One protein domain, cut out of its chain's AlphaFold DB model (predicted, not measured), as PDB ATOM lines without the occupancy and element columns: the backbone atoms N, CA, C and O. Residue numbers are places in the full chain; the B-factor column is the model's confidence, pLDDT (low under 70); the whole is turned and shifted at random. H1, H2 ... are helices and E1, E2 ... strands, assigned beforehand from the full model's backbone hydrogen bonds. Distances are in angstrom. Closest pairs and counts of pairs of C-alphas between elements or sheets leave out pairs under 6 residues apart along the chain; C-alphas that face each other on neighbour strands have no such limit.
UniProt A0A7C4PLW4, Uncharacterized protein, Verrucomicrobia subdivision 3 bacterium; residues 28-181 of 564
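Overview. This is residues 28 to 181 of the 564 residues of an uncharacterized protein of Verrucomicrobia subdivision 3 bacterium (UniProt A0A7C4PLW4). What is the main shape? One strongly twisted sheet of nine strands curls partly round without closing, and the short helix H1 only grazes it; residues 168 to 178 cross one side of the sheet to bring E9 beside E6. What makes it up? The printed part has 154 residues, mostly strand by class, with under half in named elements; along the chain run E1 to E6, H1, then E7 to E9. The mixed sheet has the order E7 E8 E1 E2 E3 E4 E5 E6 E9. How large is it? It is compact, with a radius of gyration of the C-alphas of 15.3 A and spans of 47 by 36 by 35 A.

Along the chain. Where are the first strands? E1 is residues 28 to 34, from C-alpha 28 at (90.087, -6.216, -0.941). E2, residues 46 to 57, is 32.5 A long and bends by 51 degrees at residue 53; E3, residues 60 to 70, is 32.9 A long. E4 is residues 81 to 88, E5 residues 99 to 107, bending by 56 degrees at residue 102, and E6 residues 112 to 118. What follows? H1 is residues 132 to 136, E7 residues 153 to 156, and E8 residues 159 to 167, 22.8 A long, bending by 58 degrees at residue 164. E9, residues 179 to 181, ends at C-alpha 181 at (74.085, 4.436, 19.900).

Arrangement. How do E1 to E6 pair? They form a meander, each strand the antiparallel neighbour of the one before. Within hydrogen-bond range are N 29 and O 49, 2.9 A, N 52 and O 64, 2.7 A, N 65 and O 85, 2.8 A, N 84 and O 104, 2.9 A, and N 114 and O 105, 2.8 A. What extends the sheet? E8 is antiparallel to E1, with N 34 and O 160 2.7 A apart, and forms a hairpin with E7, N 161 and O 154 2.8 A apart. E9 is parallel to E6, with N 181 and O 115 2.8 A apart. The edge strands E7 and E9 are apart. Where is H1? It only grazes the sheet with residues 133 to 136; the closest C-alphas of H1 and E7, those of His 135 and Leu 156, are 5.7 A apart. In H1 every O i to N i+4 pair is within hydrogen-bond range.

Size, cuts and confidence. How far does it reach? The two C-alphas farthest apart, those of Arg 39 and Gly 58, are 49.9 A apart. Which links are long? Those from E1 to E2, E6 to H1, H1 to E7 and E8 to E9 are long, and the printed part has no cut. Where is confidence low? The mean pLDDT of the printed part is 92.0; residue 75 and residues 94 to 97 are under 70.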
ATOM      1  N   GLU A  28      91.314  -6.816  -0.433       94.44
ATOM      2  CA  GLU A  28      90.087  -6.216  -0.941       94.44
ATOM      3  C   GLU A  28      89.705  -6.844  -2.278       94.44
ATOM      4  O   GLU A  28      90.557  -7.080  -3.138       94.44
ATOM      5  N   ALA A  29      88.405  -7.040  -2.478       95.50
ATOM      6  CA  ALA A  29      87.839  -7.413  -3.762       95.50
ATOM      7  C   ALA A  29      86.605  -6.567  -4.082       95.50
ATOM      8  O   ALA A  29      85.796  -6.253  -3.204       95.50
ATOM      9  N   GLY A  30      86.458  -6.202  -5.353       95.81
ATOM     10  CA  GLY A  30      85.227  -5.617  -5.873       95.81
ATOM     11  C   GLY A  30      84.468  -6.607  -6.730       95.81
ATOM     12  O   GLY A  30      85.057  -7.322  -7.543       95.81
ATOM     13  N   TYR A  31      83.154  -6.583  -6.568       97.25
ATOM     14  CA  TYR A  31      82.234  -7.515  -7.183       97.25
ATOM     15  C   TYR A  31      81.153  -6.784  -7.967       97.25
ATOM     16  O   TYR A  31      80.739  -5.685  -7.593       97.25
ATOM     17  N   LEU A  32      80.677  -7.429  -9.027       96.94
ATOM     18  CA  LEU A  32      79.549  -6.988  -9.840       96.94
ATOM     19  C   LEU A  32      78.341  -7.883  -9.578       96.94
ATOM     20  O   LEU A  32      78.488  -9.095  -9.403       96.94
ATOM     21  N   ALA A  33      77.152  -7.289  -9.552       95.75
ATOM     22  CA  ALA A  33      75.920  -8.027  -9.306       95.75
ATOM     23  C   ALA A  33      75.557  -8.953 -10.478       95.75
ATOM     24  O   ALA A  33      75.509  -8.537 -11.636       95.75
ATOM     25  N   LEU A  34      75.207 -10.193 -10.151       94.25
ATOM     26  CA  LEU A  34      74.516 -11.148 -11.008       94.25
ATOM     27  C   LEU A  34      73.107 -11.343 -10.441       94.25
ATOM     28  O   LEU A  34      72.919 -11.921  -9.367       94.25
ATOM     29  N   THR A  35      72.101 -10.815 -11.137       89.25
ATOM     30  CA  THR A  35      70.736 -10.790 -10.606       89.25
ATOM     31  C   THR A  35      70.076 -12.160 -10.648       89.25
ATOM     32  O   THR A  35      70.121 -12.867 -11.653       89.25
ATOM     33  N   ALA A  36      69.374 -12.507  -9.568       83.12
ATOM     34  CA  ALA A  36      68.580 -13.736  -9.515       83.12
ATOM     35  C   ALA A  36      67.290 -13.660 -10.364       83.12
ATOM     36  O   ALA A  36      66.681 -14.684 -10.670       83.12
ATOM     37  N   ARG A  37      66.849 -12.451 -10.755       86.31
ATOM     38  CA  ARG A  37      65.633 -12.231 -11.557       86.31
ATOM     39  C   ARG A  37      65.961 -12.047 -13.034       86.31
ATOM     40  O   ARG A  37      66.692 -11.132 -13.410       86.31
ATOM     41  N   HIS A  38      65.351 -12.873 -13.883       85.44
ATOM     42  CA  HIS A  38      65.559 -12.809 -15.328       85.44
ATOM     43  C   HIS A  38      65.216 -11.417 -15.892       85.44
ATOM     44  O   HIS A  38      64.160 -10.863 -15.589       85.44
ATOM     45  N   ARG A  39      66.119 -10.858 -16.716       86.56
ATOM     46  CA  ARG A  39      65.971  -9.564 -17.423       86.56
ATOM     47  C   ARG A  39      65.666  -8.364 -16.520       86.56
ATOM     48  O   ARG A  39      65.202  -7.341 -17.008       86.56
ATOM     49  N   THR A  40      65.930  -8.476 -15.221       89.38
ATOM     50  CA  THR A  40      65.738  -7.379 -14.270       89.38
ATOM     51  C   THR A  40      67.113  -6.888 -13.823       89.38
ATOM     52  O   THR A  40      67.882  -7.704 -13.303       89.38
ATOM     53  N   PRO A  41      67.454  -5.600 -14.019       90.25
ATOM     54  CA  PRO A  41      68.727  -5.059 -13.554       90.25
ATOM     55  C   PRO A  41      68.806  -5.074 -12.017       90.25
ATOM     56  O   PRO A  41      67.771  -5.124 -11.338       90.25
ATOM     57  N   PRO A  42      70.015  -5.083 -11.437       90.69
ATOM     58  CA  PRO A  42      70.175  -5.000  -9.994       90.69
ATOM     59  C   PRO A  42      69.867  -3.576  -9.512       90.69
ATOM     60  O   PRO A  42      70.092  -2.609 -10.231       90.69
ATOM     61  N   THR A  43      69.404  -3.425  -8.270       91.88
ATOM     62  CA  THR A  43      69.309  -2.095  -7.633       91.88
ATOM     63  C   THR A  43      70.690  -1.546  -7.248       91.88
ATOM     64  O   THR A  43      70.878  -0.339  -7.146       91.88
ATOM     65  N   LEU A  44      71.663  -2.435  -7.036       94.31
ATOM     66  CA  LEU A  44      73.053  -2.123  -6.720       94.31
ATOM     67  C   LEU A  44      73.956  -2.839  -7.718       94.31
ATOM     68  O   LEU A  44      73.925  -4.064  -7.792       94.31
ATOM     69  N   GLU A  45      74.768  -2.107  -8.466       95.00
ATOM     70  CA  GLU A  45      75.589  -2.709  -9.520       95.00
ATOM     71  C   GLU A  45      76.913  -3.277  -9.005       95.00
ATOM     72  O   GLU A  45      77.453  -4.208  -9.607       95.00
ATOM     73  N   SER A  46      77.443  -2.751  -7.894       95.81
ATOM     74  CA  SER A  46      78.707  -3.237  -7.340       95.81
ATOM     75  C   SER A  46      78.789  -3.181  -5.818       95.81
ATOM     76  O   SER A  46      78.163  -2.346  -5.156       95.81
ATOM     77  N   VAL A  47      79.611  -4.075  -5.269       96.69
ATOM     78  CA  VAL A  47      80.036  -4.045  -3.868       96.69
ATOM     79  C   VAL A  47      81.546  -4.173  -3.766       96.69
ATOM     80  O   VAL A  47      82.184  -4.841  -4.579       96.69
ATOM     81  N   ARG A  48      82.127  -3.555  -2.742       95.50
ATOM     82  CA  ARG A  48      83.536  -3.743  -2.381       95.50
ATOM     83  C   ARG A  48      83.612  -4.356  -0.999       95.50
ATOM     84  O   ARG A  48      83.084  -3.772  -0.061       95.50
ATOM     85  N   LEU A  49      84.289  -5.489  -0.888       96.06
ATOM     86  CA  LEU A  49      84.570  -6.170   0.367       96.06
ATOM     87  C   LEU A  49      86.038  -5.960   0.735       96.06
ATOM     88  O   LEU A  49      86.917  -6.196  -0.092       96.06
ATOM     89  N   THR A  50      86.298  -5.573   1.978       95.19
ATOM     90  CA  THR A  50      87.652  -5.359   2.499       95.19
ATOM     91  C   THR A  50      87.821  -6.081   3.828       95.19
ATOM     92  O   THR A  50      87.014  -5.901   4.747       95.19
ATOM     93  N   ARG A  51      88.905  -6.848   3.955       93.81
ATOM     94  CA  ARG A  51      89.356  -7.412   5.223       93.81
ATOM     95  C   ARG A  51      90.222  -6.386   5.954       93.81
ATOM     96  O   ARG A  51      91.305  -6.023   5.500       93.81
ATOM     97  N   GLY A  52      89.724  -5.887   7.076       94.12
ATOM     98  CA  GLY A  52      90.422  -4.945   7.948       94.12
ATOM     99  C   GLY A  52      91.437  -5.613   8.879       94.12
ATOM    100  O   GLY A  52      91.708  -6.805   8.737       94.12
ATOM    101  N   PRO A  53      92.007  -4.860   9.835       94.31
ATOM    102  CA  PRO A  53      92.953  -5.377  10.817       94.31
ATOM    103  C   PRO A  53      92.297  -6.349  11.800       94.31
ATOM    104  O   PRO A  53      91.076  -6.376  11.972       94.31
ATOM    105  N   ASP A  54      93.142  -7.114  12.481       93.50
ATOM    106  CA  ASP A  54      92.740  -7.964  13.594       93.50
ATOM    107  C   ASP A  54      92.780  -7.208  14.917       93.50
ATOM    108  O   ASP A  54      93.667  -6.391  15.170       93.50
ATOM    109  N   GLU A  55      91.829  -7.524  15.788       93.81
ATOM    110  CA  GLU A  55      91.735  -6.996  17.139       93.81
ATOM    111  C   GLU A  55      91.741  -8.155  18.138       93.81
ATOM    112  O   GLU A  55      90.966  -9.111  18.036       93.81
ATOM    113  N   ARG A  56      92.638  -8.092  19.125       92.06
ATOM    114  CA  ARG A  56      92.729  -9.117  20.166       92.06
ATOM    115  C   ARG A  56      91.758  -8.799  21.295       92.06
ATOM    116  O   ARG A  56      91.962  -7.844  22.041       92.06
ATOM    117  N   ILE A  57      90.751  -9.649  21.470       88.38
ATOM    118  CA  ILE A  57      89.746  -9.542  22.530       88.38
ATOM    119  C   ILE A  57      89.990 -10.674  23.534       88.38
ATOM    120  O   ILE A  57      89.575 -11.822  23.363       88.38
ATOM    121  N   GLY A  58      90.757 -10.364  24.580       88.25
ATOM    122  CA  GLY A  58      91.217 -11.354  25.554       88.25
ATOM    123  C   GLY A  58      92.107 -12.429  24.913       88.25
ATOM    124  O   GLY A  58      93.237 -12.159  24.495       88.25
ATOM    125  N   ARG A  59      91.615 -13.675  24.873       88.44
ATOM    126  CA  ARG A  59      92.316 -14.822  24.260       88.44
ATOM    127  C   ARG A  59      91.914 -15.087  22.809       88.44
ATOM    128  O   ARG A  59      92.517 -15.954  22.189       88.44
ATOM    129  N   GLN A  60      90.913 -14.384  22.294       90.62
ATOM    130  CA  GLN A  60      90.406 -14.577  20.941       90.62
ATOM    131  C   GLN A  60      90.873 -13.438  20.031       90.62
ATOM    132  O   GLN A  60      91.102 -12.315  20.489       90.62
ATOM    133  N   THR A  61      91.006 -13.738  18.744       91.06
ATOM    134  CA  THR A  61      91.286 -12.754  17.696       91.06
ATOM    135  C   THR A  61      90.005 -12.535  16.905       91.06
ATOM    136  O   THR A  61      89.402 -13.499  16.436       91.06
ATOM    137  N   ALA A  62      89.585 -11.280  16.787       93.88
ATOM    138  CA  ALA A  62      88.444 -10.870  15.984       93.88
ATOM    139  C   ALA A  62      88.930 -10.091  14.757       93.88
ATOM    140  O   ALA A  62      89.872  -9.308  14.852       93.88
ATOM    141  N   GLY A  63      88.288 -10.306  13.614       93.62
ATOM    142  CA  GLY A  63      88.641  -9.659  12.355       93.62
ATOM    143  C   GLY A  63      87.676  -8.542  11.994       93.62
ATOM    144  O   GLY A  63      86.457  -8.731  12.066       93.62
ATOM    145  N   TRP A  64      88.202  -7.389  11.583       95.56
ATOM    146  CA  TRP A  64      87.383  -6.350  10.973       95.56
ATOM    147  C   TRP A  64      87.037  -6.693   9.529       95.56
ATOM    148  O   TRP A  64      87.900  -7.083   8.748       95.56
ATOM    149  N   TRP A  65      85.794  -6.448   9.151       95.69
ATOM    150  CA  TRP A  65      85.302  -6.551   7.784       95.69
ATOM    151  C   TRP A  65      84.561  -5.280   7.411       95.69
ATOM    152  O   TRP A  65      83.872  -4.696   8.247       95.69
ATOM    153  N   GLN A  66      84.698  -4.859   6.159       96.81
ATOM    154  CA  GLN A  66      83.977  -3.728   5.594       96.81
ATOM    155  C   GLN A  66      83.328  -4.132   4.280       96.81
ATOM    156  O   GLN A  66      83.972  -4.774   3.451       96.81
ATOM    157  N   ILE A  67      82.100  -3.673   4.061       97.31
ATOM    158  CA  ILE A  67      81.487  -3.683   2.742       97.31
ATOM    159  C   ILE A  67      81.006  -2.289   2.340       97.31
ATOM    160  O   ILE A  67      80.411  -1.573   3.145       97.31
ATOM    161  N   GLU A  68      81.263  -1.903   1.095       97.00
ATOM    162  CA  GLU A  68      80.731  -0.691   0.471       97.00
ATOM    163  C   GLU A  68      79.697  -1.073  -0.588       97.00
ATOM    164  O   GLU A  68      80.001  -1.866  -1.480       97.00
ATOM    165  N   PHE A  69      78.504  -0.479  -0.524       97.38
ATOM    166  CA  PHE A  69      77.436  -0.678  -1.507       97.38
ATOM    167  C   PHE A  69      77.390   0.480  -2.500       97.38
ATOM    168  O   PHE A  69      77.424   1.642  -2.091       97.38
ATOM    169  N   ARG A  70      77.301   0.186  -3.801       95.38
ATOM    170  CA  ARG A  70      77.374   1.195  -4.868       95.38
ATOM    171  C   ARG A  70      76.316   0.951  -5.942       95.38
ATOM    172  O   ARG A  70      76.046  -0.187  -6.323       95.38
ATOM    173  N   THR A  71      75.748   2.038  -6.455       92.25
ATOM    174  CA  THR A  71      74.789   2.024  -7.573       92.25
ATOM    175  C   THR A  71      75.460   1.904  -8.932       92.25
ATOM    176  O   THR A  71      74.798   1.493  -9.869       92.25
ATOM    177  N   HIS A  72      76.753   2.216  -9.040       87.00
ATOM    178  CA  HIS A  72      77.526   2.106 -10.276       87.00
ATOM    179  C   HIS A  72      78.896   1.466  -9.974       87.00
ATOM    180  O   HIS A  72      79.444   1.682  -8.889       87.00
ATOM    181  N   PRO A  73      79.514   0.710 -10.901       81.50
ATOM    182  CA  PRO A  73      80.858   0.143 -10.730       81.50
ATOM    183  C   PRO A  73      82.004   1.168 -10.731       81.50
ATOM    184  O   PRO A  73      83.160   0.794 -10.540       81.50
ATOM    185  N   ARG A  74      81.726   2.458 -10.977       77.25
ATOM    186  CA  ARG A  74      82.762   3.499 -11.032       77.25
ATOM    187  C   ARG A  74      83.139   3.917  -9.608       77.25
ATOM    188  O   ARG A  74      82.285   4.290  -8.812       77.25
ATOM    189  N   TYR A  75      84.432   3.866  -9.293       69.44
ATOM    190  CA  TYR A  75      84.945   4.083  -7.931       69.44
ATOM    191  C   TYR A  75      84.952   5.538  -7.463       69.44
ATOM    192  O   TYR A  75      85.164   5.784  -6.276       69.44
ATOM    193  N   GLU A  76      84.732   6.476  -8.379       70.94
ATOM    194  CA  GLU A  76      84.740   7.916  -8.116       70.94
ATOM    195  C   GLU A  76      83.461   8.389  -7.409       70.94
ATOM    196  O   GLU A  76      83.478   9.402  -6.714       70.94
ATOM    197  N   GLU A  77      82.363   7.638  -7.525       80.06
ATOM    198  CA  GLU A  77      81.123   7.942  -6.815       80.06
ATOM    199  C   GLU A  77      81.210   7.518  -5.344       80.06
ATOM    200  O   GLU A  77      81.844   6.520  -4.986       80.06
ATOM    201  N   SER A  78      80.566   8.275  -4.456       88.75
ATOM    202  CA  SER A  78      80.468   7.889  -3.046       88.75
ATOM    203  C   SER A  78      79.572   6.655  -2.896       88.75
ATOM    204  O   SER A  78      78.544   6.572  -3.568       88.75
ATOM    205  N   PRO A  79      79.920   5.690  -2.025       95.19
ATOM    206  CA  PRO A  79      79.053   4.545  -1.794       95.19
ATOM    207  C   PRO A  79      77.727   4.991  -1.166       95.19
ATOM    208  O   PRO A  79      77.681   5.953  -0.399       95.19
ATOM    209  N   VAL A  80      76.656   4.250  -1.457       95.88
ATOM    210  CA  VAL A  80      75.321   4.453  -0.871       95.88
ATOM    211  C   VAL A  80      75.396   4.312   0.647       95.88
ATOM    212  O   VAL A  80      74.871   5.134   1.396       95.88
ATOM    213  N   CYS A  81      76.090   3.273   1.104       97.81
ATOM    214  CA  CYS A  81      76.451   3.077   2.496       97.81
ATOM    215  C   CYS A  81      77.676   2.170   2.620       97.81
ATOM    216  O   CYS A  81      78.053   1.451   1.688       97.81
ATOM    217  N   VAL A  82      78.296   2.222   3.794       97.94
ATOM    218  CA  VAL A  82      79.420   1.378   4.186       97.94
ATOM    219  C   VAL A  82      79.082   0.727   5.516       97.94
ATOM    220  O   VAL A  82      78.673   1.414   6.452       97.94
ATOM    221  N   VAL A  83      79.259  -0.584   5.609       98.25
ATOM    222  CA  VAL A  83      78.962  -1.356   6.817       98.25
ATOM    223  C   VAL A  83      80.236  -2.025   7.299       98.25
ATOM    224  O   VAL A  83      81.006  -2.540   6.486       98.25
ATOM    225  N   ARG A  84      80.477  -1.998   8.612       97.62
ATOM    226  CA  ARG A  84      81.609  -2.680   9.243       97.62
ATOM    227  C   ARG A  84      81.169  -3.617  10.348       97.62
ATOM    228  O   ARG A  84      80.281  -3.291  11.138       97.62
ATOM    229  N   TRP A  85      81.884  -4.727  10.450       96.75
ATOM    230  CA  TRP A  85      81.737  -5.706  11.514       96.75
ATOM    231  C   TRP A  85      83.099  -6.035  12.103       96.75
ATOM    232  O   TRP A  85      84.038  -6.301  11.358       96.75
ATOM    233  N   LEU A  86      83.189  -6.073  13.428       96.06
ATOM    234  CA  LEU A  86      84.243  -6.808  14.115       96.06
ATOM    235  C   LEU A  86      83.672  -8.165  14.500       96.06
ATOM    236  O   LEU A  86      82.732  -8.221  15.295       96.06
ATOM    237  N   ALA A  87      84.211  -9.237  13.937       94.25
ATOM    238  CA  ALA A  87      83.643 -10.571  14.055       94.25
ATOM    239  C   ALA A  87      84.626 -11.567  14.674       94.25
ATOM    240  O   ALA A  87      85.809 -11.587  14.335       94.25
ATOM    241  N   LEU A  88      84.117 -12.423  15.559       91.75
ATOM    242  CA  LEU A  88      84.755 -13.686  15.917       91.75
ATOM    243  C   LEU A  88      84.298 -14.751  14.921       91.75
ATOM    244  O   LEU A  88      83.100 -15.021  14.819       91.75
ATOM    245  N   GLY A  89      85.257 -15.359  14.227       86.62
ATOM    246  CA  GLY A  89      84.998 -16.254  13.100       86.62
ATOM    247  C   GLY A  89      85.018 -15.528  11.753       86.62
ATOM    248  O   GLY A  89      85.234 -14.318  11.680       86.62
ATOM    249  N   ASP A  90      84.827 -16.292  10.683       83.44
ATOM    250  CA  ASP A  90      84.845 -15.788   9.311       83.44
ATOM    251  C   ASP A  90      83.416 -15.485   8.828       83.44
ATOM    252  O   ASP A  90      82.552 -16.366   8.848       83.44
ATOM    253  N   LEU A  91      83.170 -14.241   8.393       85.44
ATOM    254  CA  LEU A  91      81.872 -13.808   7.860       85.44
ATOM    255  C   LEU A  91      81.508 -14.522   6.554       85.44
ATOM    256  O   LEU A  91      80.324 -14.700   6.264       85.44
ATOM    257  N   LEU A  92      82.508 -14.958   5.788       87.19
ATOM    258  CA  LEU A  92      82.318 -15.561   4.472       87.19
ATOM    259  C   LEU A  92      81.776 -16.988   4.545       87.19
ATOM    260  O   LEU A  92      81.237 -17.499   3.560       87.19
ATOM    261  N   LEU A  93      81.867 -17.632   5.710       79.44
ATOM    262  CA  LEU A  93      81.310 -18.959   5.930       79.44
ATOM    263  C   LEU A  93      79.805 -18.866   6.197       79.44
ATOM    264  O   LEU A  93      79.350 -18.091   7.036       79.44
ATOM    265  N   ARG A  94      79.018 -19.742   5.557       67.94
ATOM    266  CA  ARG A  94      77.556 -19.876   5.760       67.94
ATOM    267  C   ARG A  94      77.149 -20.471   7.112       67.94
ATOM    268  O   ARG A  94      76.145 -21.175   7.219       67.94
ATOM    269  N   SER A  95      77.940 -20.258   8.149       59.88
ATOM    270  CA  SER A  95      77.657 -20.795   9.470       59.88
ATOM    271  C   SER A  95      77.111 -19.692  10.371       59.88
ATOM    272  O   SER A  95      77.638 -18.584  10.404       59.88
ATOM    273  N   ASN A  96      76.109 -20.017  11.190       59.94
ATOM    274  CA  ASN A  96      75.640 -19.145  12.279       59.94
ATOM    275  C   ASN A  96      76.675 -19.026  13.424       59.94
ATOM    276  O   ASN A  96      76.320 -18.712  14.556       59.94
ATOM    277  N   GLN A  97      77.945 -19.354  13.170       69.25
ATOM    278  CA  GLN A  97      79.005 -19.398  14.176       69.25
ATOM    279  C   GLN A  97      79.759 -18.068  14.291       69.25
ATOM    280  O   GLN A  97      80.599 -17.922  15.175       69.25
ATOM    281  N   CYS A  98      79.447 -17.090  13.434       84.06
ATOM    282  CA  CYS A  98      80.014 -15.755  13.534       84.06
ATOM    283  C   CYS A  98      79.337 -14.949  14.652       84.06
ATOM    284  O   CYS A  98      78.138 -14.650  14.592       84.06
ATOM    285  N   VAL A  99      80.130 -14.516  15.634       90.56
ATOM    286  CA  VAL A  99      79.690 -13.587  16.684       90.56
ATOM    287  C   VAL A  99      80.196 -12.191  16.347       90.56
ATOM    288  O   VAL A  99      81.401 -11.959  16.286       90.56
ATOM    289  N   VAL A 100      79.278 -11.244  16.149       95.06
ATOM    290  CA  VAL A 100      79.636  -9.845  15.895       95.06
ATOM    291  C   VAL A 100      79.820  -9.114  17.220       95.06
ATOM    292  O   VAL A 100      78.903  -9.025  18.030       95.06
ATOM    293  N   LEU A 101      81.015  -8.575  17.424       96.31
ATOM    294  CA  LEU A 101      81.392  -7.811  18.608       96.31
ATOM    295  C   LEU A 101      81.110  -6.318  18.444       96.31
ATOM    296  O   LEU A 101      80.667  -5.677  19.393       96.31
ATOM    297  N   ARG A 102      81.345  -5.766  17.247       97.38
ATOM    298  CA  ARG A 102      81.069  -4.358  16.908       97.38
ATOM    299  C   ARG A 102      80.400  -4.268  15.548       97.38
ATOM    300  O   ARG A 102      80.757  -5.016  14.640       97.38
ATOM    301  N   TYR A 103      79.451  -3.349  15.415       98.19
ATOM    302  CA  TYR A 103      78.671  -3.150  14.198       98.19
ATOM    303  C   TYR A 103      78.515  -1.661  13.911       98.19
ATOM    304  O   TYR A 103      78.009  -0.916  14.754       98.19
ATOM    305  N   GLN A 104      78.975  -1.232  12.738       98.50
ATOM    306  CA  GLN A 104      78.997   0.174  12.356       98.50
ATOM    307  C   GLN A 104      78.380   0.387  10.976       98.50
ATOM    308  O   GLN A 104      78.567  -0.423  10.067       98.50
ATOM    309  N   LEU A 105      77.696   1.515  10.813       98.50
ATOM    310  CA  LEU A 105      77.092   1.959   9.562       98.50
ATOM    311  C   LEU A 105      77.548   3.383   9.261       98.50
ATOM    312  O   LEU A 105      77.498   4.254  10.129       98.50
ATOM    313  N   ARG A 106      77.933   3.634   8.013       97.94
ATOM    314  CA  ARG A 106      78.177   4.970   7.476       97.94
ATOM    315  C   ARG A 106      77.316   5.196   6.241       97.94
ATOM    316  O   ARG A 106      77.265   4.338   5.362       97.94
ATOM    317  N   VAL A 107      76.669   6.353   6.159       96.94
ATOM    318  CA  VAL A 107      75.847   6.774   5.015       96.94
ATOM    319  C   VAL A 107      76.410   8.104   4.506       96.94
ATOM    320  O   VAL A 107      76.076   9.158   5.046       96.94
ATOM    321  N   PRO A 108      77.312   8.083   3.506       95.06
ATOM    322  CA  PRO A 108      78.042   9.279   3.077       95.06
ATOM    323  C   PRO A 108      77.144  10.440   2.647       95.06
ATOM    324  O   PRO A 108      77.414  11.578   3.014       95.06
ATOM    325  N   ALA A 109      76.051  10.153   1.933       93.62
ATOM    326  CA  ALA A 109      75.130  11.173   1.423       93.62
ATOM    327  C   ALA A 109      74.505  12.049   2.524       93.62
ATOM    328  O   ALA A 109      74.123  13.186   2.265       93.62
ATOM    329  N   THR A 110      74.403  11.528   3.749       93.00
ATOM    330  CA  THR A 110      73.850  12.233   4.915       93.00
ATOM    331  C   THR A 110      74.919  12.603   5.945       93.00
ATOM    332  O   THR A 110      74.598  13.229   6.951       93.00
ATOM    333  N   GLY A 111      76.184  12.221   5.724       94.25
ATOM    334  CA  GLY A 111      77.277  12.402   6.685       94.25
ATOM    335  C   GLY A 111      77.157  11.538   7.947       94.25
ATOM    336  O   GLY A 111      77.881  11.750   8.915       94.25
ATOM    337  N   GLU A 112      76.243  10.569   7.967       95.88
ATOM    338  CA  GLU A 112      75.964   9.767   9.155       95.88
ATOM    339  C   GLU A 112      77.024   8.680   9.363       95.88
ATOM    340  O   GLU A 112      77.381   7.964   8.424       95.88
ATOM    341  N   CYS A 113      77.482   8.500  10.605       97.62
ATOM    342  CA  CYS A 113      78.359   7.400  10.999       97.62
ATOM    343  C   CYS A 113      78.034   6.941  12.426       97.62
ATOM    344  O   CYS A 113      78.221   7.694  13.385       97.62
ATOM    345  N   TYR A 114      77.548   5.707  12.565       98.31
ATOM    346  CA  TYR A 114      77.025   5.172  13.821       98.31
ATOM    347  C   TYR A 114      77.620   3.812  14.169       98.31
ATOM    348  O   TYR A 114      77.888   2.998  13.289       98.31
ATOM    349  N   GLU A 115      77.760   3.551  15.467       98.56
ATOM    350  CA  GLU A 115      78.028   2.227  16.032       98.56
ATOM    351  C   GLU A 115      76.855   1.812  16.919       98.56
ATOM    352  O   GLU A 115      76.519   2.521  17.868       98.56
ATOM    353  N   TYR A 116      76.233   0.671  16.624       98.75
ATOM    354  CA  TYR A 116      75.053   0.198  17.349       98.75
ATOM    355  C   TYR A 116      75.449  -0.797  18.435       98.75
ATOM    356  O   TYR A 116      76.031  -1.846  18.150       98.75
ATOM    357  N   VAL A 117      75.115  -0.470  19.681       98.50
ATOM    358  CA  VAL A 117      75.545  -1.220  20.864       98.50
ATOM    359  C   VAL A 117      74.319  -1.667  21.645       98.50
ATOM    360  O   VAL A 117      73.460  -0.855  21.975       98.50
ATOM    361  N   GLU A 118      74.242  -2.951  21.965       97.31
ATOM    362  CA  GLU A 118      73.206  -3.492  22.837       97.31
ATOM    363  C   GLU A 118      73.556  -3.165  24.299       97.31
ATOM    364  O   GLU A 118      74.679  -3.392  24.756       97.31
ATOM    365  N   ARG A 119      72.602  -2.579  25.031       95.56
ATOM    366  CA  ARG A 119      72.819  -2.010  26.365       95.56
ATOM    367  C   ARG A 119      73.308  -3.019  27.409       95.56
ATOM    368  O   ARG A 119      74.159  -2.649  28.216       95.56
ATOM    369  N   PHE A 120      72.766  -4.236  27.445       93.19
ATOM    370  CA  PHE A 120      73.052  -5.206  28.510       93.19
ATOM    371  C   PHE A 120      74.383  -5.935  28.320       93.19
ATOM    372  O   PHE A 120      75.143  -6.111  29.272       93.19
ATOM    373  N   SER A 121      74.669  -6.363  27.097       92.06
ATOM    374  CA  SER A 121      75.871  -7.111  26.730       92.06
ATOM    375  C   SER A 121      77.054  -6.208  26.385       92.06
ATOM    376  O   SER A 121      78.201  -6.640  26.486       92.06
ATOM    377  N   GLY A 122      76.797  -4.966  25.960       94.38
ATOM    378  CA  GLY A 122      77.813  -4.063  25.419       94.38
ATOM    379  C   GLY A 122      78.356  -4.486  24.049       94.38
ATOM    380  O   GLY A 122      79.292  -3.855  23.556       94.38
ATOM    381  N   LEU A 123      77.795  -5.542  23.448       94.69
ATOM    382  CA  LEU A 123      78.158  -6.052  22.128       94.69
ATOM    383  C   LEU A 123      77.380  -5.323  21.026       94.69
ATOM    384  O   LEU A 123      76.523  -4.478  21.288       94.69
ATOM    385  N   ALA A 124      77.667  -5.668  19.773       97.50
ATOM    386  CA  ALA A 124      76.932  -5.172  18.621       97.50
ATOM    387  C   ALA A 124      75.432  -5.488  18.702       97.50
ATOM    388  O   ALA A 124      75.039  -6.645  18.870       97.50
ATOM    389  N   LEU A 125      74.595  -4.475  18.472       97.75
ATOM    390  CA  LEU A 125      73.187  -4.688  18.151       97.75
ATOM    391  C   LEU A 125      73.019  -4.757  16.630       97.75
ATOM    392  O   LEU A 125      73.310  -3.789  15.932       97.75
ATOM    393  N   LEU A 126      72.535  -5.891  16.124       97.06
ATOM    394  CA  LEU A 126      72.212  -6.074  14.707       97.06
ATOM    395  C   LEU A 126      70.732  -5.735  14.431       97.06
ATOM    396  O   LEU A 126      69.907  -5.882  15.337       97.06
ATOM    397  N   PRO A 127      70.375  -5.332  13.195       97.44
ATOM    398  CA  PRO A 127      68.984  -5.217  12.760       97.44
ATOM    399  C   PRO A 127      68.173  -6.493  13.026       97.44
ATOM    400  O   PRO A 127      68.664  -7.610  12.853       97.44
ATOM    401  N   SER A 128      66.909  -6.328  13.419       94.62
ATOM    402  CA  SER A 128      66.018  -7.415  13.850       94.62
ATOM    403  C   SER A 128      65.278  -8.113  12.701       94.62
ATOM    404  O   SER A 128      64.220  -8.706  12.909       94.62
ATOM    405  N   TRP A 129      65.814  -8.067  11.477       96.38
ATOM    406  CA  TRP A 129      65.238  -8.787  10.341       96.38
ATOM    407  C   TRP A 129      65.393 -10.303  10.510       96.38
ATOM    408  O   TRP A 129      66.434 -10.801  10.953       96.38
ATOM    409  N   GLY A 130      64.373 -11.060  10.107       94.06
ATOM    410  CA  GLY A 130      64.437 -12.516  10.055       94.06
ATOM    411  C   GLY A 130      65.609 -12.979   9.186       94.06
ATOM    412  O   GLY A 130      65.772 -12.521   8.059       94.06
ATOM    413  N   GLN A 131      66.435 -13.881   9.724       91.75
ATOM    414  CA  GLN A 131      67.642 -14.399   9.062       91.75
ATOM    415  C   GLN A 131      68.623 -13.302   8.595       91.75
ATOM    416  O   GLN A 131      69.279 -13.465   7.568       91.75
ATOM    417  N   PHE A 132      68.760 -12.203   9.354       94.19
ATOM    418  CA  PHE A 132      69.640 -11.081   9.001       94.19
ATOM    419  C   PHE A 132      71.047 -11.520   8.569       94.19
ATOM    420  O   PHE A 132      71.476 -11.185   7.472       94.19
ATOM    421  N   GLN A 133      71.740 -12.330   9.379       91.94
ATOM    422  CA  GLN A 133      73.101 -12.774   9.055       91.94
ATOM    423  C   GLN A 133      73.165 -13.510   7.711       91.94
ATOM    424  O   GLN A 133      74.039 -13.207   6.920       91.94
ATOM    425  N   ARG A 134      72.194 -14.382   7.405       90.88
ATOM    426  CA  ARG A 134      72.152 -15.151   6.148       90.88
ATOM    427  C   ARG A 134      72.084 -14.267   4.903       90.88
ATOM    428  O   ARG A 134      72.581 -14.643   3.848       90.88
ATOM    429  N   HIS A 135      71.358 -13.160   4.996       92.56
ATOM    430  CA  HIS A 135      70.973 -12.370   3.831       92.56
ATOM    431  C   HIS A 135      71.738 -11.051   3.701       92.56
ATOM    432  O   HIS A 135      71.858 -10.521   2.598       92.56
ATOM    433  N   PHE A 136      72.235 -10.513   4.812       94.75
ATOM    434  CA  PHE A 136      72.890  -9.209   4.880       94.75
ATOM    435  C   PHE A 136      74.395  -9.318   5.141       94.75
ATOM    436  O   PHE A 136      75.091  -8.307   5.060       94.75
ATOM    437  N   PHE A 137      74.924 -10.508   5.449       94.50
ATOM    438  CA  PHE A 137      76.372 -10.728   5.454       94.50
ATOM    439  C   PHE A 137      76.814 -11.304   4.109       94.50
ATOM    440  O   PHE A 137      76.055 -12.042   3.477       94.50
ATOM    441  N   PRO A 138      78.024 -10.954   3.640       94.06
ATOM    442  CA  PRO A 138      78.584 -11.576   2.455       94.06
ATOM    443  C   PRO A 138      78.973 -13.017   2.786       94.06
ATOM    444  O   PRO A 138      79.731 -13.252   3.723       94.06
ATOM    445  N   HIS A 139      78.500 -13.971   1.992       92.81
ATOM    446  CA  HIS A 139      78.888 -15.373   2.116       92.81
ATOM    447  C   HIS A 139      79.492 -15.875   0.816       92.81
ATOM    448  O   HIS A 139      79.023 -15.507  -0.255       92.81
ATOM    449  N   ALA A 140      80.479 -16.764   0.882       93.62
ATOM    450  CA  ALA A 140      80.951 -17.452  -0.311       93.62
ATOM    451  C   ALA A 140      79.808 -18.273  -0.943       93.62
ATOM    452  O   ALA A 140      79.075 -19.014  -0.264       93.62
ATOM    453  N   SER A 141      79.647 -18.153  -2.260       92.38
ATOM    454  CA  SER A 141      78.767 -19.041  -3.019       92.38
ATOM    455  C   SER A 141      79.310 -20.477  -2.966       92.38
ATOM    456  O   SER A 141      80.528 -20.673  -2.913       92.38
ATOM    457  N   PRO A 142      78.452 -21.514  -2.966       90.00
ATOM    458  CA  PRO A 142      78.909 -22.890  -2.858       90.00
ATOM    459  C   PRO A 142      79.716 -23.242  -4.109       90.00
ATOM    460  O   PRO A 142      79.260 -23.005  -5.224       90.00
ATOM    461  N   GLY A 143      80.920 -23.783  -3.923       89.62
ATOM    462  CA  GLY A 143      81.832 -24.087  -5.030       89.62
ATOM    463  C   GLY A 143      82.603 -22.883  -5.583       89.62
ATOM    464  O   GLY A 143      83.313 -23.045  -6.571       89.62
ATOM    465  N   SER A 144      82.499 -21.699  -4.965       92.88
ATOM    466  CA  SER A 144      83.345 -20.555  -5.317       92.88
ATOM    467  C   SER A 144      84.823 -20.899  -5.128       92.88
ATOM    468  O   SER A 144      85.215 -21.369  -4.058       92.88
ATOM    469  N   GLY A 145      85.650 -20.585  -6.127       92.62
ATOM    470  CA  GLY A 145      87.096 -20.511  -5.951       92.62
ATOM    471  C   GLY A 145      87.491 -19.364  -5.018       92.62
ATOM    472  O   GLY A 145      86.645 -18.560  -4.608       92.62
ATOM    473  N   LEU A 146      88.781 -19.288  -4.688       90.06
ATOM    474  CA  LEU A 146      89.370 -18.195  -3.914       90.06
ATOM    475  C   LEU A 146      90.433 -17.481  -4.752       90.06
ATOM    476  O   LEU A 146      91.297 -18.120  -5.351       90.06
ATOM    477  N   GLN A 147      90.429 -16.154  -4.710       87.62
ATOM    478  CA  GLN A 147      91.524 -15.311  -5.169       87.62
ATOM    479  C   GLN A 147      91.970 -14.430  -4.010       87.62
ATOM    480  O   GLN A 147      91.217 -13.567  -3.566       87.62
ATOM    481  N   ARG A 148      93.206 -14.647  -3.537       81.00
ATOM    482  CA  ARG A 148      93.766 -13.948  -2.362       81.00
ATOM    483  C   ARG A 148      92.829 -14.075  -1.158       81.00
ATOM    484  O   ARG A 148      92.281 -13.082  -0.702       81.00
ATOM    485  N   ALA A 149      92.520 -15.328  -0.805       85.19
ATOM    486  CA  ALA A 149      91.631 -15.734   0.291       85.19
ATOM    487  C   ALA A 149      90.218 -15.096   0.317       85.19
ATOM    488  O   ALA A 149      89.443 -15.328   1.244       85.19
ATOM    489  N   LEU A 150      89.833 -14.367  -0.735       91.56
ATOM    490  CA  LEU A 150      88.490 -13.855  -0.969       91.56
ATOM    491  C   LEU A 150      87.808 -14.686  -2.066       91.56
ATOM    492  O   LEU A 150      88.457 -15.070  -3.041       91.56
ATOM    493  N   PRO A 151      86.511 -14.992  -1.938       94.44
ATOM    494  CA  PRO A 151      85.811 -15.861  -2.871       94.44
ATOM    495  C   PRO A 151      85.585 -15.179  -4.216       94.44
ATOM    496  O   PRO A 151      85.238 -14.010  -4.276       94.44
ATOM    497  N   GLU A 152      85.725 -15.921  -5.309       96.38
ATOM    498  CA  GLU A 152      85.388 -15.456  -6.661       96.38
ATOM    499  C   GLU A 152      83.898 -15.118  -6.817       96.38
ATOM    500  O   GLU A 152      83.529 -14.299  -7.658       96.38
ATOM    501  N   SER A 153      83.031 -15.744  -6.017       96.19
ATOM    502  CA  SER A 153      81.586 -15.526  -6.009       96.19
ATOM    503  C   SER A 153      81.030 -15.405  -4.589       96.19
ATOM    504  O   SER A 153      81.301 -16.243  -3.724       96.19
ATOM    505  N   LEU A 154      80.212 -14.377  -4.363       94.62
ATOM    506  CA  LEU A 154      79.509 -14.125  -3.104       94.62
ATOM    507  C   LEU A 154      77.991 -14.234  -3.270       94.62
ATOM    508  O   LEU A 154      77.447 -13.894  -4.314       94.62
ATOM    509  N   GLU A 155      77.294 -14.598  -2.200       94.81
ATOM    510  CA  GLU A 155      75.867 -14.345  -2.011       94.81
ATOM    511  C   GLU A 155      75.668 -13.227  -0.992       94.81
ATOM    512  O   GLU A 155      76.263 -13.247   0.089       94.81
ATOM    513  N   LEU A 156      74.838 -12.247  -1.349       95.50
ATOM    514  CA  LEU A 156      74.523 -11.102  -0.501       95.50
ATOM    515  C   LEU A 156      73.280 -10.365  -1.016       95.50
ATOM    516  O   LEU A 156      73.126 -10.172  -2.222       95.50
ATOM    517  N   LEU A 157      72.413  -9.906  -0.105       95.31
ATOM    518  CA  LEU A 157      71.191  -9.139  -0.399       95.31
ATOM    519  C   LEU A 157      70.297  -9.788  -1.467       95.31
ATOM    520  O   LEU A 157      69.609  -9.106  -2.223       95.31
ATOM    521  N   GLY A 158      70.310 -11.116  -1.501       94.44
ATOM    522  CA  GLY A 158      69.506 -11.930  -2.397       94.44
ATOM    523  C   GLY A 158      70.036 -12.097  -3.822       94.44
ATOM    524  O   GLY A 158      69.304 -12.541  -4.709       94.44
ATOM    525  N   HIS A 159      71.288 -11.701  -4.059       95.62
ATOM    526  CA  HIS A 159      71.951 -11.784  -5.358       95.62
ATOM    527  C   HIS A 159      73.264 -12.551  -5.254       95.62
ATOM    528  O   HIS A 159      73.859 -12.652  -4.177       95.62
ATOM    529  N   VAL A 160      73.722 -13.050  -6.401       95.88
ATOM    530  CA  VAL A 160      75.088 -13.548  -6.566       95.88
ATOM    531  C   VAL A 160      75.959 -12.381  -7.021       95.88
ATOM    532  O   VAL A 160      75.507 -11.512  -7.761       95.88
ATOM    533  N   TRP A 161      77.212 -12.345  -6.594       96.50
ATOM    534  CA  TRP A 161      78.155 -11.291  -6.936       96.50
ATOM    535  C   TRP A 161      79.442 -11.919  -7.439       96.50
ATOM    536  O   TRP A 161      80.020 -12.750  -6.747       96.50
ATOM    537  N   THR A 162      79.893 -11.526  -8.627       97.06
ATOM    538  CA  THR A 162      81.114 -12.062  -9.241       97.06
ATOM    539  C   THR A 162      82.281 -11.109  -9.046       97.06
ATOM    540  O   THR A 162      82.129  -9.899  -9.234       97.06
ATOM    541  N   MET A 163      83.440 -11.631  -8.648       97.25
ATOM    542  CA  MET A 163      84.649 -10.835  -8.479       97.25
ATOM    543  C   MET A 163      85.081 -10.265  -9.834       97.25
ATOM    544  O   MET A 163      85.286 -10.993 -10.799       97.25
ATOM    545  N   HIS A 164      85.255  -8.947  -9.896       95.06
ATOM    546  CA  HIS A 164      85.771  -8.257 -11.081       95.06
ATOM    547  C   HIS A 164      87.217  -7.791 -10.890       95.06
ATOM    548  O   HIS A 164      87.970  -7.663 -11.852       95.06
ATOM    549  N   HIS A 165      87.626  -7.518  -9.651       92.94
ATOM    550  CA  HIS A 165      89.020  -7.228  -9.340       92.94
ATOM    551  C   HIS A 165      89.341  -7.566  -7.886       92.94
ATOM    552  O   HIS A 165      88.463  -7.533  -7.022       92.94
ATOM    553  N   SER A 166      90.621  -7.807  -7.616       93.44
ATOM    554  CA  SER A 166      91.162  -7.917  -6.265       93.44
ATOM    555  C   SER A 166      92.453  -7.115  -6.140       93.44
ATOM    556  O   SER A 166      93.213  -6.952  -7.103       93.44
ATOM    557  N   ARG A 167      92.743  -6.631  -4.932       91.31
ATOM    558  CA  ARG A 167      94.004  -5.958  -4.592       91.31
ATOM    559  C   ARG A 167      94.446  -6.296  -3.173       91.31
ATOM    560  O   ARG A 167      93.635  -6.659  -2.327       91.31
ATOM    561  N   THR A 168      95.744  -6.170  -2.941       89.62
ATOM    562  CA  THR A 168      96.363  -6.255  -1.615       89.62
ATOM    563  C   THR A 168      96.717  -4.856  -1.122       89.62
ATOM    564  O   THR A 168      96.725  -3.899  -1.902       89.62
ATOM    565  N   ASN A 169      97.049  -4.737   0.165       87.38
ATOM    566  CA  ASN A 169      97.430  -3.474   0.801       87.38
ATOM    567  C   ASN A 169      96.351  -2.384   0.672       87.38
ATOM    568  O   ASN A 169      96.662  -1.197   0.551       87.38
ATOM    569  N   ALA A 170      95.076  -2.782   0.679       88.62
ATOM    570  CA  ALA A 170      93.969  -1.846   0.736       88.62
ATOM    571  C   ALA A 170      94.072  -1.006   2.015       88.62
ATOM    572  O   ALA A 170      94.300  -1.523   3.112       88.62
ATOM    573  N   GLN A 171      93.927   0.311   1.869       87.62
ATOM    574  CA  GLN A 171      94.023   1.216   3.005       87.62
ATOM    575  C   GLN A 171      92.828   1.022   3.937       87.62
ATOM    576  O   GLN A 171      91.677   1.193   3.536       87.62
ATOM    577  N   TRP A 172      93.109   0.728   5.204       91.69
ATOM    578  CA  TRP A 172      92.100   0.700   6.253       91.69
ATOM    579  C   TRP A 172      92.128   1.998   7.051       91.69
ATOM    580  O   TRP A 172      93.045   2.242   7.835       91.69
ATOM    581  N   GLN A 173      91.105   2.830   6.878       89.88
ATOM    582  CA  GLN A 173      90.963   4.052   7.665       89.88
ATOM    583  C   GLN A 173      90.112   3.782   8.914       89.88
ATOM    584  O   GLN A 173      88.956   3.356   8.778       89.88
ATOM    585  N   PRO A 174      90.631   4.011  10.134       88.75
ATOM    586  CA  PRO A 174      89.829   3.876  11.342       88.75
ATOM    587  C   PRO A 174      88.692   4.907  11.340       88.75
ATOM    588  O   PRO A 174      88.866   6.042  10.905       88.75
ATOM    589  N   TRP A 175      87.516   4.508  11.826       92.94
ATOM    590  CA  TRP A 175      86.408   5.435  12.067       92.94
ATOM    591  C   TRP A 175      86.473   5.882  13.523       92.94
ATOM    592  O   TRP A 175      86.026   5.168  14.418       92.94
ATOM    593  N   THR A 176      87.095   7.033  13.762       87.12
ATOM    594  CA  THR A 176      87.233   7.622  15.105       87.12
ATOM    595  C   THR A 176      86.052   8.517  15.483       87.12
ATOM    596  O   THR A 176      85.943   8.939  16.628       87.12
ATOM    597  N   ASP A 177      85.175   8.802  14.524       90.00
ATOM    598  CA  ASP A 177      84.057   9.745  14.588       90.00
ATOM    599  C   ASP A 177      82.678   9.064  14.668       90.00
ATOM    600  O   ASP A 177      81.656   9.746  14.713       90.00
ATOM    601  N   ALA A 178      82.621   7.726  14.705       95.94
ATOM    602  CA  ALA A 178      81.358   6.998  14.784       95.94
ATOM    603  C   ALA A 178      80.625   7.291  16.108       95.94
ATOM    604  O   ALA A 178      81.100   6.938  17.194       95.94
ATOM    605  N   LYS A 179      79.433   7.898  16.031       97.81
ATOM    606  CA  LYS A 179      78.580   8.133  17.207       97.81
ATOM    607  C   LYS A 179      78.041   6.790  17.705       97.81
ATOM    608  O   LYS A 179      77.376   6.058  16.972       97.81
ATOM    609  N   ARG A 180      78.315   6.457  18.968       98.00
ATOM    610  CA  ARG A 180      77.829   5.220  19.599       98.00
ATOM    611  C   ARG A 180      76.375   5.381  20.038       98.00
ATOM    612  O   ARG A 180      76.070   6.260  20.840       98.00
ATOM    613  N   LEU A 181      75.501   4.507  19.550       98.50
ATOM    614  CA  LEU A 181      74.085   4.436  19.900       98.50
ATOM    615  C   LEU A 181      73.860   3.218  20.801       98.50
ATOM    616  O   LEU A 181      73.826   2.082  20.327       98.50
TER     617      LEU A 181